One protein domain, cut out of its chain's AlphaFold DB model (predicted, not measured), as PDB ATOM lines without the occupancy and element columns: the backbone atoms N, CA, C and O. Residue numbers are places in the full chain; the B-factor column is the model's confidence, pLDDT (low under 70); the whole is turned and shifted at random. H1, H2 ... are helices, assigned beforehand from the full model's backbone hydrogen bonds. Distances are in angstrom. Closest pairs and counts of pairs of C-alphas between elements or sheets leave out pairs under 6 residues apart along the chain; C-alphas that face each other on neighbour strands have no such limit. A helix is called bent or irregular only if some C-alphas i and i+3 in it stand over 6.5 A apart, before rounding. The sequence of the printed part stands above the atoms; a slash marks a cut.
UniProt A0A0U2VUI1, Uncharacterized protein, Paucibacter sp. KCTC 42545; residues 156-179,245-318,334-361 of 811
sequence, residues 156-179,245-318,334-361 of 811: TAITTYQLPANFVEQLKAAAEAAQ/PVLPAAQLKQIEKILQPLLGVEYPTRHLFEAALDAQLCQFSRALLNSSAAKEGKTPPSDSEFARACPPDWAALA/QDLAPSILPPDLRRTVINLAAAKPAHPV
ATOM      1  N   THR A 156     129.335 122.415 106.784       57.12
ATOM      2  CA  THR A 156     129.869 123.736 107.136       57.12
ATOM      3  C   THR A 156     129.729 123.978 108.640       57.12
ATOM      4  O   THR A 156     129.145 124.969 109.070       57.12
ATOM      5  N   ALA A 157     130.212 123.038 109.451       66.81
ATOM      6  CA  ALA A 157     130.216 123.158 110.902       66.81
ATOM      7  C   ALA A 157     131.662 123.175 111.401       66.81
ATOM      8  O   ALA A 157     132.489 122.371 110.960       66.81
ATOM      9  N   ILE A 158     131.966 124.107 112.300       76.12
ATOM     10  CA  ILE A 158     133.285 124.205 112.918       76.12
ATOM     11  C   ILE A 158     133.340 123.243 114.097       76.12
ATOM     12  O   ILE A 158     132.532 123.328 115.024       76.12
ATOM     13  N   THR A 159     134.323 122.351 114.070       80.94
ATOM     14  CA  THR A 159     134.579 121.404 115.154       80.94
ATOM     15  C   THR A 159     135.741 121.916 115.994       80.94
ATOM     16  O   THR A 159     136.892 121.825 115.571       80.94
ATOM     17  N   THR A 160     135.447 122.427 117.186       87.06
ATOM     18  CA  THR A 160     136.447 122.709 118.222       87.06
ATOM     19  C   THR A 160     136.544 121.559 119.221       87.06
ATOM     20  O   THR A 160     135.697 120.657 119.259       87.06
ATOM     21  N   TYR A 161     137.619 121.573 120.008       90.19
ATOM     22  CA  TYR A 161     137.939 120.535 120.980       90.19
ATOM     23  C   TYR A 161     138.139 121.171 122.357       90.19
ATOM     24  O   TYR A 161     139.082 121.933 122.551       90.19
ATOM     25  N   GLN A 162     137.259 120.867 123.308       88.88
ATOM     26  CA  GLN A 162     137.295 121.394 124.671       88.88
ATOM     27  C   GLN A 162     136.813 120.325 125.654       88.88
ATOM     28  O   GLN A 162     135.769 119.707 125.452       88.88
ATOM     29  N   LEU A 163     137.539 120.130 126.756       87.25
ATOM     30  CA  LEU A 163     137.014 119.366 127.889       87.25
ATOM     31  C   LEU A 163     136.245 120.323 128.813       87.25
ATOM     32  O   LEU A 163     136.832 121.311 129.262       87.25
ATOM     33  N   PRO A 164     134.959 120.074 129.125       80.75
ATOM     34  CA  PRO A 164     134.197 120.966 129.995       80.75
ATOM     35  C   PRO A 164     134.785 120.986 131.414       80.75
ATOM     36  O   PRO A 164     135.371 120.006 131.870       80.75
ATOM     37  N   ALA A 165     134.609 122.086 132.151       78.69
ATOM     38  CA  ALA A 165     135.216 122.251 133.479       78.69
ATOM     39  C   ALA A 165     134.832 121.137 134.482       78.69
ATOM     40  O   ALA A 165     135.640 120.747 135.322       78.69
ATOM     41  N   ASN A 166     133.627 120.570 134.352       77.06
ATOM     42  CA  ASN A 166     133.133 119.448 135.156       77.06
ATOM     43  C   ASN A 166     133.426 118.057 134.550       77.06
ATOM     44  O   ASN A 166     132.899 117.057 135.040       77.06
ATOM     45  N   PHE A 167     134.261 117.947 133.511       80.75
ATOM     46  CA  PHE A 167     134.559 116.669 132.846       80.75
ATOM     47  C   PHE A 167     135.094 115.609 133.817       80.75
ATOM     48  O   PHE A 167     134.713 114.447 133.741       80.75
ATOM     49  N   VAL A 168     135.927 116.010 134.781       74.94
ATOM     50  CA  VAL A 168     136.460 115.112 135.820       74.94
ATOM     51  C   VAL A 168     135.355 114.545 136.720       74.94
ATOM     52  O   VAL A 168     135.442 113.393 137.141       74.94
ATOM     53  N   GLU A 169     134.309 115.319 137.013       77.75
ATOM     54  CA  GLU A 169     133.160 114.862 137.806       77.75
ATOM     55  C   GLU A 169     132.327 113.847 137.016       77.75
ATOM     56  O   GLU A 169     131.947 112.806 137.550       77.75
ATOM     57  N   GLN A 170     132.131 114.101 135.718       73.62
ATOM     58  CA  GLN A 170     131.486 113.162 134.794       73.62
ATOM     59  C   GLN A 170     132.293 111.860 134.666       73.62
ATOM     60  O   GLN A 170     131.717 110.777 134.710       73.62
ATOM     61  N   LEU A 171     133.627 111.951 134.586       70.56
ATOM     62  CA  LEU A 171     134.531 110.800 134.501       70.56
ATOM     63  C   LEU A 171     134.480 109.930 135.770       70.56
ATOM     64  O   LEU A 171     134.505 108.704 135.683       70.56
ATOM     65  N   LYS A 172     134.363 110.557 136.948       72.81
ATOM     66  CA  LYS A 172     134.164 109.861 138.231       72.81
ATOM     67  C   LYS A 172     132.804 109.164 138.280       72.81
ATOM     68  O   LYS A 172     132.760 107.968 138.546       72.81
ATOM     69  N   ALA A 173     131.723 109.870 137.941       70.94
ATOM     70  CA  ALA A 173     130.373 109.306 137.933       70.94
ATOM     71  C   ALA A 173     130.226 108.129 136.947       70.94
ATOM     72  O   ALA A 173     129.626 107.109 137.286       70.94
ATOM     73  N   ALA A 174     130.811 108.235 135.749       66.31
ATOM     74  CA  ALA A 174     130.819 107.158 134.761       66.31
ATOM     75  C   ALA A 174     131.621 105.935 135.244       66.31
ATOM     76  O   ALA A 174     131.152 104.805 135.114       66.31
ATOM     77  N   ALA A 175     132.784 106.140 135.873       66.31
ATOM     78  CA  ALA A 175     133.568 105.047 136.443       66.31
ATOM     79  C   ALA A 175     132.864 104.340 137.615       66.31
ATOM     80  O   ALA A 175     132.896 103.113 137.694       66.31
ATOM     81  N   GLU A 176     132.206 105.090 138.504       70.69
ATOM     82  CA  GLU A 176     131.405 104.536 139.604       70.69
ATOM     83  C   GLU A 176     130.211 103.725 139.074       70.69
ATOM     84  O   GLU A 176     129.966 102.611 139.539       70.69
ATOM     85  N   ALA A 177     129.518 104.226 138.045       66.06
ATOM     86  CA  ALA A 177     128.436 103.503 137.377       66.06
ATOM     87  C   ALA A 177     128.926 102.211 136.696       66.06
ATOM     88  O   ALA A 177     128.278 101.170 136.811       66.06
ATOM     89  N   ALA A 178     130.085 102.251 136.034       63.03
ATOM     90  CA  ALA A 178     130.664 101.091 135.359       63.03
ATOM     91  C   ALA A 178     131.119 100.005 136.359       63.03
ATOM     92  O   ALA A 178     130.833  98.825 136.160       63.03
ATOM     93  N   GLN A 179     131.734 100.399 137.482       66.75
ATOM     94  CA  GLN A 179     132.079  99.482 138.579       66.75
ATOM     95  C   GLN A 179     130.828  98.879 139.242       66.75
ATOM     96  O   GLN A 179     130.816  97.691 139.568       66.75
ATOM     97  N   PRO A 245     135.647 102.973 129.319       53.91
ATOM     98  CA  PRO A 245     136.115 101.710 129.889       53.91
ATOM     99  C   PRO A 245     136.084 101.742 131.426       53.91
ATOM    100  O   PRO A 245     136.302 102.791 132.034       53.91
ATOM    101  N   VAL A 246     135.886 100.584 132.068       57.66
ATOM    102  CA  VAL A 246     136.017 100.455 133.531       57.66
ATOM    103  C   VAL A 246     137.466 100.757 133.926       57.66
ATOM    104  O   VAL A 246     138.384 100.026 133.554       57.66
ATOM    105  N   LEU A 247     137.682 101.834 134.685       61.94
ATOM    106  CA  LEU A 247     139.013 102.258 135.123       61.94
ATOM    107  C   LEU A 247     139.232 101.985 136.621       61.94
ATOM    108  O   LEU A 247     138.374 102.324 137.443       61.94
ATOM    109  N   PRO A 248     140.400 101.442 137.020       64.81
ATOM    110  CA  PRO A 248     140.796 101.363 138.422       64.81
ATOM    111  C   PRO A 248     140.906 102.754 139.061       64.81
ATOM    112  O   PRO A 248     141.477 103.679 138.478       64.81
ATOM    113  N   ALA A 249     140.461 102.894 140.313       63.69
ATOM    114  CA  ALA A 249     140.445 104.177 141.033       63.69
ATOM    115  C   ALA A 249     141.823 104.876 141.135       63.69
ATOM    116  O   ALA A 249     141.901 106.102 141.236       63.69
ATOM    117  N   ALA A 250     142.923 104.115 141.095       63.19
ATOM    118  CA  ALA A 250     144.277 104.667 141.046       63.19
ATOM    119  C   ALA A 250     144.606 105.316 139.688       63.19
ATOM    120  O   ALA A 250     145.235 106.371 139.662       63.19
ATOM    121  N   GLN A 251     144.151 104.721 138.579       69.44
ATOM    122  CA  GLN A 251     144.352 105.239 137.224       69.44
ATOM    123  C   GLN A 251     143.500 106.496 136.988       69.44
ATOM    124  O   GLN A 251     144.003 107.483 136.458       69.44
ATOM    125  N   LEU A 252     142.260 106.518 137.498       72.50
ATOM    126  CA  LEU A 252     141.395 107.709 137.509       72.50
ATOM    127  C   LEU A 252     142.087 108.947 138.091       72.50
ATOM    128  O   LEU A 252     142.081 109.997 137.458       72.50
ATOM    129  N   LYS A 253     142.745 108.824 139.252       76.00
ATOM    130  CA  LYS A 253     143.469 109.945 139.883       76.00
ATOM    131  C   LYS A 253     144.678 110.429 139.074       76.00
ATOM    132  O   LYS A 253     145.084 111.582 139.216       76.00
ATOM    133  N   GLN A 254     145.277 109.565 138.254       82.25
ATOM    134  CA  GLN A 254     146.365 109.949 137.349       82.25
ATOM    135  C   GLN A 254     145.813 110.705 136.137       82.25
ATOM    136  O   GLN A 254     146.309 111.783 135.819       82.25
ATOM    137  N   ILE A 255     144.747 110.183 135.522       81.50
ATOM    138  CA  ILE A 255     144.053 110.808 134.387       81.50
ATOM    139  C   ILE A 255     143.485 112.175 134.786       81.50
ATOM    140  O   ILE A 255     143.725 113.149 134.086       81.50
ATOM    141  N   GLU A 256     142.825 112.284 135.942       83.56
ATOM    142  CA  GLU A 256     142.342 113.552 136.508       83.56
ATOM    143  C   GLU A 256     143.441 114.625 136.521       83.56
ATOM    144  O   GLU A 256     143.228 115.738 136.047       83.56
ATOM    145  N   LYS A 257     144.649 114.269 136.975       85.38
ATOM    146  CA  LYS A 257     145.790 115.190 137.032       85.38
ATOM    147  C   LYS A 257     146.405 115.510 135.661       85.38
ATOM    148  O   LYS A 257     146.990 116.578 135.511       85.38
ATOM    149  N   ILE A 258     146.291 114.612 134.680       89.19
ATOM    150  CA  ILE A 258     146.723 114.844 133.289       89.19
ATOM    151  C   ILE A 258     145.743 115.770 132.562       89.19
ATOM    152  O   ILE A 258     146.167 116.635 131.805       89.19
ATOM    153  N   LEU A 259     144.439 115.607 132.796       89.69
ATOM    154  CA  LEU A 259     143.402 116.389 132.126       89.69
ATOM    155  C   LEU A 259     143.178 117.763 132.764       89.69
ATOM    156  O   LEU A 259     142.725 118.665 132.068       89.69
ATOM    157  N   GLN A 260     143.509 117.946 134.048       87.50
ATOM    158  CA  GLN A 260     143.289 119.199 134.783       87.50
ATOM    159  C   GLN A 260     143.753 120.475 134.039       87.50
ATOM    160  O   GLN A 260     142.979 121.430 134.029       87.50
ATOM    161  N   PRO A 261     144.933 120.530 133.381       88.06
ATOM    162  CA  PRO A 261     145.384 121.720 132.647       88.06
ATOM    163  C   PRO A 261     144.661 121.970 131.312       88.06
ATOM    164  O   PRO A 261     144.885 123.006 130.699       88.06
ATOM    165  N   LEU A 262     143.840 121.022 130.848       89.88
ATOM    166  CA  LEU A 262     143.085 121.076 129.587       89.88
ATOM    167  C   LEU A 262     141.603 121.426 129.811       89.88
ATOM    168  O   LEU A 262     140.860 121.625 128.852       89.88
ATOM    169  N   LEU A 263     141.146 121.457 131.069       86.94
ATOM    170  CA  LEU A 263     139.756 121.755 131.413       86.94
ATOM    171  C   LEU A 263     139.439 123.221 131.102       86.94
ATOM    172  O   LEU A 263     140.118 124.125 131.579       86.94
ATOM    173  N   GLY A 264     138.390 123.452 130.314       80.56
ATOM    174  CA  GLY A 264     137.976 124.785 129.876       80.56
ATOM    175  C   GLY A 264     138.812 125.390 128.741       80.56
ATOM    176  O   GLY A 264     138.390 126.398 128.183       80.56
ATOM    177  N   VAL A 265     139.930 124.776 128.335       86.50
ATOM    178  CA  VAL A 265     140.739 125.244 127.195       86.50
ATOM    179  C   VAL A 265     140.098 124.779 125.886       86.50
ATOM    180  O   VAL A 265     139.949 123.577 125.664       86.50
ATOM    181  N   GLU A 266     139.699 125.721 125.028       87.88
ATOM    182  CA  GLU A 266     139.180 125.418 123.688       87.88
ATOM    183  C   GLU A 266     140.324 125.424 122.665       87.88
ATOM    184  O   GLU A 266     141.062 126.402 122.541       87.88
ATOM    185  N   TYR A 267     140.447 124.340 121.901       91.06
ATOM    186  CA  TYR A 267     141.412 124.204 120.815       91.06
ATOM    187  C   TYR A 267     140.702 124.255 119.449       91.06
ATOM    188  O   TYR A 267     139.736 123.510 119.234       91.06
ATOM    189  N   PRO A 268     141.185 125.072 118.489       89.69
ATOM    190  CA  PRO A 268     140.533 125.258 117.189       89.69
ATOM    191  C   PRO A 268     140.728 124.103 116.203       89.69
ATOM    192  O   PRO A 268     140.105 124.109 115.147       89.69
ATOM    193  N   THR A 269     141.606 123.139 116.501       91.19
ATOM    194  CA  THR A 269     141.822 121.951 115.666       91.19
ATOM    195  C   THR A 269     142.005 120.712 116.524       91.19
ATOM    196  O   THR A 269     142.465 120.772 117.670       91.19
ATOM    197  N   ARG A 270     141.729 119.558 115.915       90.94
ATOM    198  CA  ARG A 270     141.969 118.250 116.522       90.94
ATOM    199  C   ARG A 270     143.432 118.052 116.919       90.94
ATOM    200  O   ARG A 270     143.712 117.555 118.006       90.94
ATOM    201  N   HIS A 271     144.357 118.447 116.041       90.88
ATOM    202  CA  HIS A 271     145.794 118.269 116.255       90.88
ATOM    203  C   HIS A 271     146.282 118.995 117.511       90.88
ATOM    204  O   HIS A 271     147.016 118.407 118.299       90.88
ATOM    205  N   LEU A 272     145.857 120.246 117.724       93.62
ATOM    206  CA  LEU A 272     146.267 121.018 118.899       93.62
ATOM    207  C   LEU A 272     145.800 120.363 120.205       93.62
ATOM    208  O   LEU A 272     146.591 120.257 121.141       93.62
ATOM    209  N   PHE A 273     144.555 119.874 120.255       94.12
ATOM    210  CA  PHE A 273     144.054 119.143 121.420       94.12
ATOM    211  C   PHE A 273     144.812 117.828 121.644       94.12
ATOM    212  O   PHE A 273     145.207 117.529 122.769       94.12
ATOM    213  N   GLU A 274     145.050 117.049 120.583       93.56
ATOM    214  CA  GLU A 274     145.817 115.801 120.668       93.56
ATOM    215  C   GLU A 274     147.251 116.039 121.168       93.56
ATOM    216  O   GLU A 274     147.710 115.332 122.066       93.56
ATOM    217  N   ALA A 275     147.931 117.067 120.655       93.44
ATOM    218  CA  ALA A 275     149.271 117.439 121.091       93.44
ATOM    219  C   ALA A 275     149.291 117.948 122.542       93.44
ATOM    220  O   ALA A 275     150.196 117.592 123.295       93.44
ATOM    221  N   ALA A 276     148.284 118.712 122.975       93.38
ATOM    222  CA  ALA A 276     148.170 119.164 124.360       93.38
ATOM    223  C   ALA A 276     147.892 118.015 125.342       93.38
ATOM    224  O   ALA A 276     148.536 117.935 126.391       93.38
ATOM    225  N   LEU A 277     147.003 117.082 124.985       94.44
ATOM    226  CA  LEU A 277     146.750 115.860 125.751       94.44
ATOM    227  C   LEU A 277     148.025 115.024 125.914       94.44
ATOM    228  O   LEU A 277     148.371 114.608 127.025       94.44
ATOM    229  N   ASP A 278     148.756 114.828 124.819       94.31
ATOM    230  CA  ASP A 278     150.008 114.082 124.829       94.31
ATOM    231  C   ASP A 278     151.118 114.818 125.597       94.31
ATOM    232  O   ASP A 278     151.867 114.186 126.343       94.31
ATOM    233  N   ALA A 279     151.198 116.149 125.502       92.25
ATOM    234  CA  ALA A 279     152.138 116.962 126.268       92.25
ATOM    235  C   ALA A 279     151.927 116.801 127.783       92.25
ATOM    236  O   ALA A 279     152.899 116.581 128.514       92.25
ATOM    237  N   GLN A 280     150.673 116.827 128.256       92.75
ATOM    238  CA  GLN A 280     150.359 116.599 129.672       92.75
ATOM    239  C   GLN A 280     150.675 115.164 130.112       92.75
ATOM    240  O   GLN A 280     151.275 114.961 131.172       92.75
ATOM    241  N   LEU A 281     150.359 114.162 129.284       92.88
ATOM    242  CA  LEU A 281     150.730 112.766 129.536       92.88
ATOM    243  C   LEU A 281     152.255 112.596 129.648       92.88
ATOM    244  O   LEU A 281     152.744 111.922 130.560       92.88
ATOM    245  N   CYS A 282     153.017 113.233 128.758       92.12
ATOM    246  CA  CYS A 282     154.475 113.217 128.764       92.12
ATOM    247  C   CYS A 282     155.055 113.931 129.992       92.12
ATOM    248  O   CYS A 282     155.931 113.381 130.665       92.12
ATOM    249  N   GLN A 283     154.545 115.112 130.347       90.19
ATOM    250  CA  GLN A 283     154.968 115.848 131.540       90.19
ATOM    251  C   GLN A 283     154.698 115.049 132.824       90.19
ATOM    252  O   GLN A 283     155.582 114.937 133.680       90.19
ATOM    253  N   PHE A 284     153.515 114.440 132.940       90.75
ATOM    254  CA  PHE A 284     153.156 113.578 134.064       90.75
ATOM    255  C   PHE A 284     154.059 112.338 134.147       90.75
ATOM    256  O   PHE A 284     154.627 112.052 135.205       90.75
ATOM    257  N   SER A 285     154.257 111.639 133.025       89.69
ATOM    258  CA  SER A 285     155.109 110.444 132.949       89.69
ATOM    259  C   SER A 285     156.557 110.759 133.334       89.69
ATOM    260  O   SER A 285     157.165 110.024 134.112       89.69
ATOM    261  N   ARG A 286     157.096 111.897 132.876       90.06
ATOM    262  CA  ARG A 286     158.441 112.362 133.244       90.06
ATOM    263  C   ARG A 286     158.561 112.671 134.736       90.06
ATOM    264  O   ARG A 286     159.540 112.269 135.363       90.06
ATOM    265  N   ALA A 287     157.575 113.350 135.321       88.56
ATOM    266  CA  ALA A 287     157.555 113.630 136.757       88.56
ATOM    267  C   ALA A 287     157.509 112.335 137.590       88.56
ATOM    268  O   ALA A 287     158.222 112.216 138.592       88.56
ATOM    269  N   LEU A 288     156.730 111.341 137.149       87.38
ATOM    270  CA  LEU A 288     156.647 110.035 137.795       87.38
ATOM    271  C   LEU A 288     157.992 109.290 137.736       87.38
ATOM    272  O   LEU A 288     158.478 108.861 138.786       87.38
ATOM    273  N   LEU A 289     158.633 109.225 136.561       88.62
ATOM    274  CA  LEU A 289     159.959 108.614 136.385       88.62
ATOM    275  C   LEU A 289     161.032 109.292 137.236       88.62
ATOM    276  O   LEU A 289     161.764 108.602 137.940       88.62
ATOM    277  N   ASN A 290     161.085 110.626 137.250       86.94
ATOM    278  CA  ASN A 290     162.013 111.369 138.105       86.94
ATOM    279  C   ASN A 290     161.809 111.022 139.593       86.94
ATOM    280  O   ASN A 290     162.782 110.846 140.327       86.94
ATOM    281  N   SER A 291     160.555 110.878 140.040       86.12
ATOM    282  CA  SER A 291     160.239 110.536 141.433       86.12
ATOM    283  C   SER A 291     160.570 109.083 141.808       86.12
ATOM    284  O   SER A 291     160.983 108.835 142.940       86.12
ATOM    285  N   SER A 292     160.422 108.125 140.883       84.94
ATOM    286  CA  SER A 292     160.826 106.720 141.076       84.94
ATOM    287  C   SER A 292     162.349 106.593 141.065       84.94
ATOM    288  O   SER A 292     162.912 106.032 142.002       84.94
ATOM    289  N   ALA A 293     163.025 107.217 140.098       86.25
ATOM    290  CA  ALA A 293     164.481 107.244 140.015       86.25
ATOM    291  C   ALA A 293     165.111 107.805 141.305       86.25
ATOM    292  O   ALA A 293     165.974 107.156 141.895       86.25
ATOM    293  N   ALA A 294     164.600 108.931 141.818       85.38
ATOM    294  CA  ALA A 294     165.050 109.510 143.084       85.38
ATOM    295  C   ALA A 294     164.827 108.582 144.298       85.38
ATOM    296  O   ALA A 294     165.704 108.478 145.152       85.38
ATOM    297  N   LYS A 295     163.685 107.879 144.372       86.75
ATOM    298  CA  LYS A 295     163.396 106.903 145.445       86.75
ATOM    299  C   LYS A 295     164.279 105.656 145.377       86.75
ATOM    300  O   LYS A 295     164.588 105.078 146.412       86.75
ATOM    301  N   GLU A 296     164.664 105.241 144.176       89.56
ATOM    302  CA  GLU A 296     165.473 104.042 143.931       89.56
ATOM    303  C   GLU A 296     166.985 104.323 143.881       89.56
ATOM    304  O   GLU A 296     167.767 103.398 143.675       89.56
ATOM    305  N   GLY A 297     167.413 105.584 144.042       88.81
ATOM    306  CA  GLY A 297     168.819 105.985 143.907       88.81
ATOM    307  C   GLY A 297     169.369 105.848 142.480       88.81
ATOM    308  O   GLY A 297     170.574 105.694 142.294       88.81
ATOM    309  N   LYS A 298     168.491 105.871 141.470       90.81
ATOM    310  CA  LYS A 298     168.819 105.724 140.044       90.81
ATOM    311  C   LYS A 298     168.798 107.074 139.326       90.81
ATOM    312  O   LYS A 298     168.150 108.025 139.756       90.81
ATOM    313  N   THR A 299     169.464 107.142 138.178       89.12
ATOM    314  CA  THR A 299     169.369 108.278 137.249       89.12
ATOM    315  C   THR A 299     168.136 108.133 136.345       89.12
ATOM    316  O   THR A 299     167.971 107.064 135.749       89.12
ATOM    317  N   PRO A 300     167.279 109.163 136.195       89.50
ATOM    318  CA  PRO A 300     166.209 109.153 135.195       89.50
ATOM    319  C   PRO A 300     166.781 109.220 133.761       89.50
ATOM    320  O   PRO A 300     167.944 109.601 133.593       89.50
ATOM    321  N   PRO A 301     165.990 108.877 132.721       89.31
ATOM    322  CA  PRO A 301     166.409 109.047 131.328       89.31
ATOM    323  C   PRO A 301     166.690 110.521 131.003       89.31
ATOM    324  O   PRO A 301     166.043 111.423 131.543       89.31
ATOM    325  N   SER A 302     167.635 110.771 130.095       89.38
ATOM    326  CA  SER A 302     167.951 112.129 129.641       89.38
ATOM    327  C   SER A 302     166.796 112.752 128.852       89.38
ATOM    328  O   SER A 302     166.004 112.049 128.221       89.38
ATOM    329  N   ASP A 303     166.744 114.085 128.798       85.12
ATOM    330  CA  ASP A 303     165.787 114.841 127.975       85.12
ATOM    331  C   ASP A 303     165.743 114.349 126.522       85.12
ATOM    332  O   ASP A 303     164.666 114.219 125.947       85.12
ATOM    333  N   SER A 304     166.905 114.008 125.951       85.75
ATOM    334  CA  SER A 304     167.012 113.506 124.578       85.75
ATOM    335  C   SER A 304     166.414 112.111 124.391       85.75
ATOM    336  O   SER A 304     165.936 111.787 123.310       85.75
ATOM    337  N   GLU A 305     166.485 111.248 125.406       87.88
ATOM    338  CA  GLU A 305     165.901 109.905 125.372       87.88
ATOM    339  C   GLU A 305     164.398 109.995 125.594       87.88
ATOM    340  O   GLU A 305     163.634 109.388 124.846       87.88
ATOM    341  N   PHE A 306     163.970 110.815 126.556       87.69
ATOM    342  CA  PHE A 306     162.560 111.031 126.849       87.69
ATOM    343  C   PHE A 306     161.814 111.643 125.652       87.69
ATOM    344  O   PHE A 306     160.778 111.118 125.255       87.69
ATOM    345  N   ALA A 307     162.376 112.670 125.005       84.12
ATOM    346  CA  ALA A 307     161.793 113.294 123.811       84.12
ATOM    347  C   ALA A 307     161.760 112.378 122.569       84.12
ATOM    348  O   ALA A 307     161.031 112.656 121.625       84.12
ATOM    349  N   ARG A 308     162.531 111.278 122.552       86.44
ATOM    350  CA  ARG A 308     162.452 110.238 121.506       86.44
ATOM    351  C   ARG A 308     161.385 109.174 121.782       86.44
ATOM    352  O   ARG A 308     161.079 108.399 120.882       86.44
ATOM    353  N   ALA A 309     160.863 109.106 123.006       83.81
ATOM    354  CA  ALA A 309     159.865 108.123 123.433       83.81
ATOM    355  C   ALA A 309     158.492 108.742 123.755       83.81
ATOM    356  O   ALA A 309     157.527 108.004 123.948       83.81
ATOM    357  N   CYS A 310     158.405 110.072 123.849       87.25
ATOM    358  CA  CYS A 310     157.189 110.798 124.198       87.25
ATOM    359  C   CYS A 310     157.031 112.045 123.300       87.25
ATOM    360  O   CYS A 310     157.950 112.869 123.292       87.25
ATOM    361  N   PRO A 311     155.906 112.215 122.572       89.81
ATOM    362  CA  PRO A 311     154.710 111.364 122.578       89.81
ATOM    363  C   PRO A 311     154.964 109.942 122.038       89.81
ATOM    364  O   PRO A 311     155.872 109.752 121.227       89.81
ATOM    365  N   PRO A 312     154.199 108.931 122.491       88.81
ATOM    366  CA  PRO A 312     154.285 107.581 121.941       88.81
ATOM    367  C   PRO A 312     153.918 107.542 120.450       88.81
ATOM    368  O   PRO A 312     153.100 108.336 119.987       88.81
ATOM    369  N   ASP A 313     154.431 106.557 119.705       89.06
ATOM    370  CA  ASP A 313     153.921 106.258 118.357       89.06
ATOM    371  C   ASP A 313     152.528 105.610 118.463       89.06
ATOM    372  O   ASP A 313     152.361 104.385 118.440       89.06
ATOM    373  N   TRP A 314     151.507 106.458 118.599       86.50
ATOM    374  CA  TRP A 314     150.105 106.053 118.671       86.50
ATOM    375  C   TRP A 314     149.658 105.259 117.440       86.50
ATOM    376  O   TRP A 314     148.815 104.371 117.566       86.50
ATOM    377  N   ALA A 315     150.246 105.510 116.265       82.94
ATOM    378  CA  ALA A 315     149.926 104.778 115.047       82.94
ATOM    379  C   ALA A 315     150.503 103.353 115.068       82.94
ATOM    380  O   ALA A 315     149.865 102.422 114.576       82.94
ATOM    381  N   ALA A 316     151.700 103.132 115.619       84.19
ATOM    382  CA  ALA A 316     152.228 101.790 115.875       84.19
ATOM    383  C   ALA A 316     151.459 101.070 116.992       84.19
ATOM    384  O   ALA A 316     151.150  99.888 116.844       84.19
ATOM    385  N   LEU A 317     151.096 101.774 118.068       81.75
ATOM    386  CA  LEU A 317     150.311 101.206 119.168       81.75
ATOM    387  C   LEU A 317     148.914 100.762 118.710       81.75
ATOM    388  O   LEU A 317     148.512  99.647 119.021       81.75
ATOM    389  N   ALA A 318     148.219 101.566 117.900       73.75
ATOM    390  CA  ALA A 318     146.906 101.222 117.344       73.75
ATOM    391  C   ALA A 318     146.929 100.033 116.360       73.75
ATOM    392  O   ALA A 318     145.898  99.409 116.122       73.75
ATOM    393  N   GLN A 334     159.451 103.452 128.614       87.38
ATOM    394  CA  GLN A 334     158.853 103.878 127.347       87.38
ATOM    395  C   GLN A 334     157.374 103.466 127.234       87.38
ATOM    396  O   GLN A 334     156.568 104.206 126.677       87.38
ATOM    397  N   ASP A 335     157.001 102.323 127.815       84.56
ATOM    398  CA  ASP A 335     155.621 101.826 127.845       84.56
ATOM    399  C   ASP A 335     154.774 102.514 128.940       84.56
ATOM    400  O   ASP A 335     153.566 102.286 129.028       84.56
ATOM    401  N   LEU A 336     155.373 103.386 129.768       84.88
ATOM    402  CA  LEU A 336     154.689 104.060 130.875       84.88
ATOM    403  C   LEU A 336     153.536 104.951 130.398       84.88
ATOM    404  O   LEU A 336     152.416 104.796 130.884       84.88
ATOM    405  N   ALA A 337     153.778 105.850 129.441       86.69
ATOM    406  CA  ALA A 337     152.741 106.752 128.937       86.69
ATOM    407  C   ALA A 337     151.554 105.980 128.302       86.69
ATOM    408  O   ALA A 337     150.422 106.202 128.741       86.69
ATOM    409  N   PRO A 338     151.771 104.998 127.396       84.69
ATOM    410  CA  PRO A 338     150.706 104.116 126.904       84.69
ATOM    411  C   PRO A 338     149.999 103.286 127.985       84.69
ATOM    412  O   PRO A 338     148.836 102.937 127.809       84.69
ATOM    413  N   SER A 339     150.667 102.950 129.097       81.19
ATOM    414  CA  SER A 339     150.023 102.231 130.209       81.19
ATOM    415  C   SER A 339     149.093 103.119 131.048       81.19
ATOM    416  O   SER A 339     148.075 102.639 131.543       81.19
ATOM    417  N   ILE A 340     149.417 104.410 131.189       83.00
ATOM    418  CA  ILE A 340     148.605 105.382 131.938       83.00
ATOM    419  C   ILE A 340     147.380 105.787 131.113       83.00
ATOM    420  O   ILE A 340     146.260 105.764 131.629       83.00
ATOM    421  N   LEU A 341     147.585 106.106 129.829       85.81
ATOM    422  CA  LEU A 341     146.534 106.462 128.877       85.81
ATOM    423  C   LEU A 341     146.567 105.497 127.671       85.81
ATOM    424  O   LEU A 341     147.225 105.789 126.670       85.81
ATOM    425  N   PRO A 342     145.866 104.349 127.746       83.75
ATOM    426  CA  PRO A 342     145.782 103.399 126.638       83.75
ATOM    427  C   PRO A 342     145.214 104.028 125.354       83.75
ATOM    428  O   PRO A 342     144.380 104.933 125.452       83.75
ATOM    429  N   PRO A 343     145.577 103.534 124.150       83.31
ATOM    430  CA  PRO A 343     145.132 104.115 122.877       83.31
ATOM    431  C   PRO A 343     143.609 104.251 122.740       83.31
ATOM    432  O   PRO A 343     143.125 105.260 122.226       83.31
ATOM    433  N   ASP A 344     142.849 103.275 123.245       78.88
ATOM    434  CA  ASP A 344     141.384 103.322 123.256       78.88
ATOM    435  C   ASP A 344     140.849 104.446 124.141       78.88
ATOM    436  O   ASP A 344     140.013 105.229 123.698       78.88
ATOM    437  N   LEU A 345     141.389 104.590 125.353       79.56
ATOM    438  CA  LEU A 345     140.995 105.651 126.275       79.56
ATOM    439  C   LEU A 345     141.398 107.038 125.754       79.56
ATOM    440  O   LEU A 345     140.596 107.965 125.835       79.56
ATOM    441  N   ARG A 346     142.597 107.179 125.164       87.50
ATOM    442  CA  ARG A 346     143.021 108.414 124.477       87.50
ATOM    443  C   ARG A 346     142.001 108.805 123.407       87.50
ATOM    444  O   ARG A 346     141.553 109.947 123.371       87.50
ATOM    445  N   ARG A 347     141.595 107.845 122.570       84.19
ATOM    446  CA  ARG A 347     140.575 108.035 121.529       84.19
ATOM    447  C   ARG A 347     139.215 108.428 122.116       84.19
ATOM    448  O   ARG A 347     138.602 109.349 121.585       84.19
ATOM    449  N   THR A 348     138.766 107.804 123.207       80.44
ATOM    450  CA  THR A 348     137.531 108.204 123.906       80.44
ATOM    451  C   THR A 348     137.617 109.647 124.415       80.44
ATOM    452  O   THR A 348     136.707 110.426 124.150       80.44
ATOM    453  N   VAL A 349     138.724 110.053 125.052       84.00
ATOM    454  CA  VAL A 349     138.928 111.442 125.519       84.00
ATOM    455  C   VAL A 349     138.861 112.445 124.359       84.00
ATOM    456  O   VAL A 349     138.170 113.453 124.472       84.00
ATOM    457  N   ILE A 350     139.498 112.157 123.220       87.62
ATOM    458  CA  ILE A 350     139.450 113.019 122.021       87.62
ATOM    459  C   ILE A 350     138.030 113.107 121.441       87.62
ATOM    460  O   ILE A 350     137.567 114.189 121.085       87.62
ATOM    461  N   ASN A 351     137.308 111.984 121.384       82.75
ATOM    462  CA  ASN A 351     135.934 111.927 120.878       82.75
ATOM    463  C   ASN A 351     134.909 112.633 121.787       82.75
ATOM    464  O   ASN A 351     133.849 113.038 121.291       82.75
ATOM    465  N   LEU A 352     135.206 112.733 123.089       81.56
ATOM    466  CA  LEU A 352     134.428 113.464 124.094       81.56
ATOM    467  C   LEU A 352     134.767 114.961 124.121       81.56
ATOM    468  O   LEU A 352     133.878 115.765 124.377       81.56
ATOM    469  N   ALA A 353     136.017 115.337 123.829       86.06
ATOM    470  CA  ALA A 353     136.425 116.738 123.704       86.06
ATOM    471  C   ALA A 353     135.837 117.423 122.458       86.06
ATOM    472  O   ALA A 353     135.663 118.638 122.453       86.06
ATOM    473  N   ALA A 354     135.538 116.669 121.395       83.75
ATOM    474  CA  ALA A 354     134.928 117.205 120.181       83.75
ATOM    475  C   ALA A 354     133.518 117.766 120.456       83.75
ATOM    476  O   ALA A 354     132.601 117.007 120.791       83.75
ATOM    477  N   ALA A 355     133.332 119.074 120.256       67.75
ATOM    478  CA  ALA A 355     132.063 119.761 120.496       67.75
ATOM    479  C   ALA A 355     130.912 119.167 119.654       67.75
ATOM    480  O   ALA A 355     131.035 118.977 118.439       67.75
ATOM    481  N   LYS A 356     129.776 118.857 120.299       62.66
ATOM    482  CA  LYS A 356     128.599 118.235 119.663       62.66
ATOM    483  C   LYS A 356     127.284 118.902 120.108       62.66
ATOM    484  O   LYS A 356     127.008 118.913 121.306       62.66
ATOM    485  N   PRO A 357     126.427 119.354 119.169       59.34
ATOM    486  CA  PRO A 357     126.711 119.507 117.740       59.34
ATOM    487  C   PRO A 357     127.830 120.537 117.503       59.34
ATOM    488  O   PRO A 357     127.984 121.475 118.279       59.34
ATOM    489  N   ALA A 358     128.599 120.345 116.430       65.94
ATOM    490  CA  ALA A 358     129.629 121.287 115.998       65.94
ATOM    491  C   ALA A 358     129.021 122.672 115.695       65.94
ATOM    492  O   ALA A 358     127.854 122.771 115.300       65.94
ATOM    493  N   HIS A 359     129.802 123.739 115.872       71.62
ATOM    494  CA  HIS A 359     129.297 125.109 115.795       71.62
ATOM    495  C   HIS A 359     128.851 125.449 114.363       71.62
ATOM    496  O   HIS A 359     129.619 125.238 113.418       71.62
ATOM    497  N   PRO A 360     127.631 125.973 114.160       61.69
ATOM    498  CA  PRO A 360     127.159 126.333 112.830       61.69
ATOM    499  C   PRO A 360     127.946 127.528 112.285       61.69
ATOM    500  O   PRO A 360     128.045 128.569 112.935       61.69
ATOM    501  N   VAL A 361     128.458 127.413 111.056       61.72
ATOM    502  CA  VAL A 361     128.851 128.593 110.271       61.72
ATOM    503  C   VAL A 361     127.632 129.508 110.103       61.72
ATOM    504  O   VAL A 361     126.513 129.028 109.939       61.72
TER     505      VAL A 361
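This is residues 156 to 179, 245 to 318 and 334 to 361 of the 811 residues of an uncharacterized protein of Paucibacter sp. KCTC 42545 (UniProt A0A0U2VUI1). One long helix, H3, makes a beam with shorter helices crossing it: H2 and H6 pack against its middle part and H7 meets it near its start, while H1 packs on the side of H2 away from H3. After H3 the chain folds back past H4 to H5, and the two ends of the printed part run out together beyond the helices, residues 157 to 158 pairing antiparallel with 359 to 360. The printed part has 126 residues with seven named helices, H1 to H7 in that order along the chain, which hold 84 of these residues, and no named strand; the class is all helix. It is compact by its radius of gyration of the C-alphas, 15.9 A, yet elongated, spanning 55 by 34 by 26 A.

H3, residues 270 to 296, is 38.8 A long, from C-alpha 270 at (141.969, 118.250, 116.522) to C-alpha 296 at (165.473, 104.042, 143.931). Before it come H1, residues 167 to 179, 18.3 A, beginning at C-alpha 167 (134.559, 116.669, 132.846), and H2, residues 249 to 262, 20.6 A. After it come H4, residues 303 to 309, 10.0 A; H5, residues 314 to 318, 5.9 A; H6, residues 334 to 340, 11.3 A; and H7, residues 343 to 353, 15.4 A, ending at C-alpha 353 (136.425, 116.738, 123.704). H2 is irregular, with C-alphas 258 and 261 7.0 A apart, and H6 only just irregular, with C-alphas 334 and 337 6.9 A apart.

H3 touches H2 at a steep tilt of 53 degrees, opposite ways; the closest C-alphas, of Ile 258 and Gln 280, are 5.4 A apart. H3 touches H6 at 69 degrees, only just steep, with the closest C-alphas, of Ser 285 and Ala 337, 5.9 A apart. H3 and H7 only just touch, with 3 pairs of C-alphas within 8 A, the closest those of Glu 274 and Ile 350, 7.1 A. H1 and H2 only just touch, with 3 such pairs, at a shallow tilt of 20 degrees, opposite ways; the closest are Val 168 and Glu 256, 6.1 A between C-alphas. H5 and H7 only just touch, also with 3 pairs, the C-alphas of Ala 318 and Pro 343 being closest at 6.5 A. H4 is close to H3 but not clearly touching, the closest C-alphas, of Arg 286 and Phe 306, being 7.7 A apart. H1 and H3 are apart. In H1, H3, H5 and H7 every O i to N i+4 pair is within hydrogen-bond range; H2 has 7 of 10, H4 2 of 3 and H6 2 of 3.

The C-alphas of Gly 297 and Val 361 are the two farthest apart, 56.9 A. Residues 180 to 244 and 319 to 333 are not printed, with gaps of 9.8 A and 15.8 A between the C-alphas across the cuts. Of the links that are printed whole, none is long. The mean pLDDT of the printed part is 81.9, with 20 residues under 70, among them residues 245 to 251.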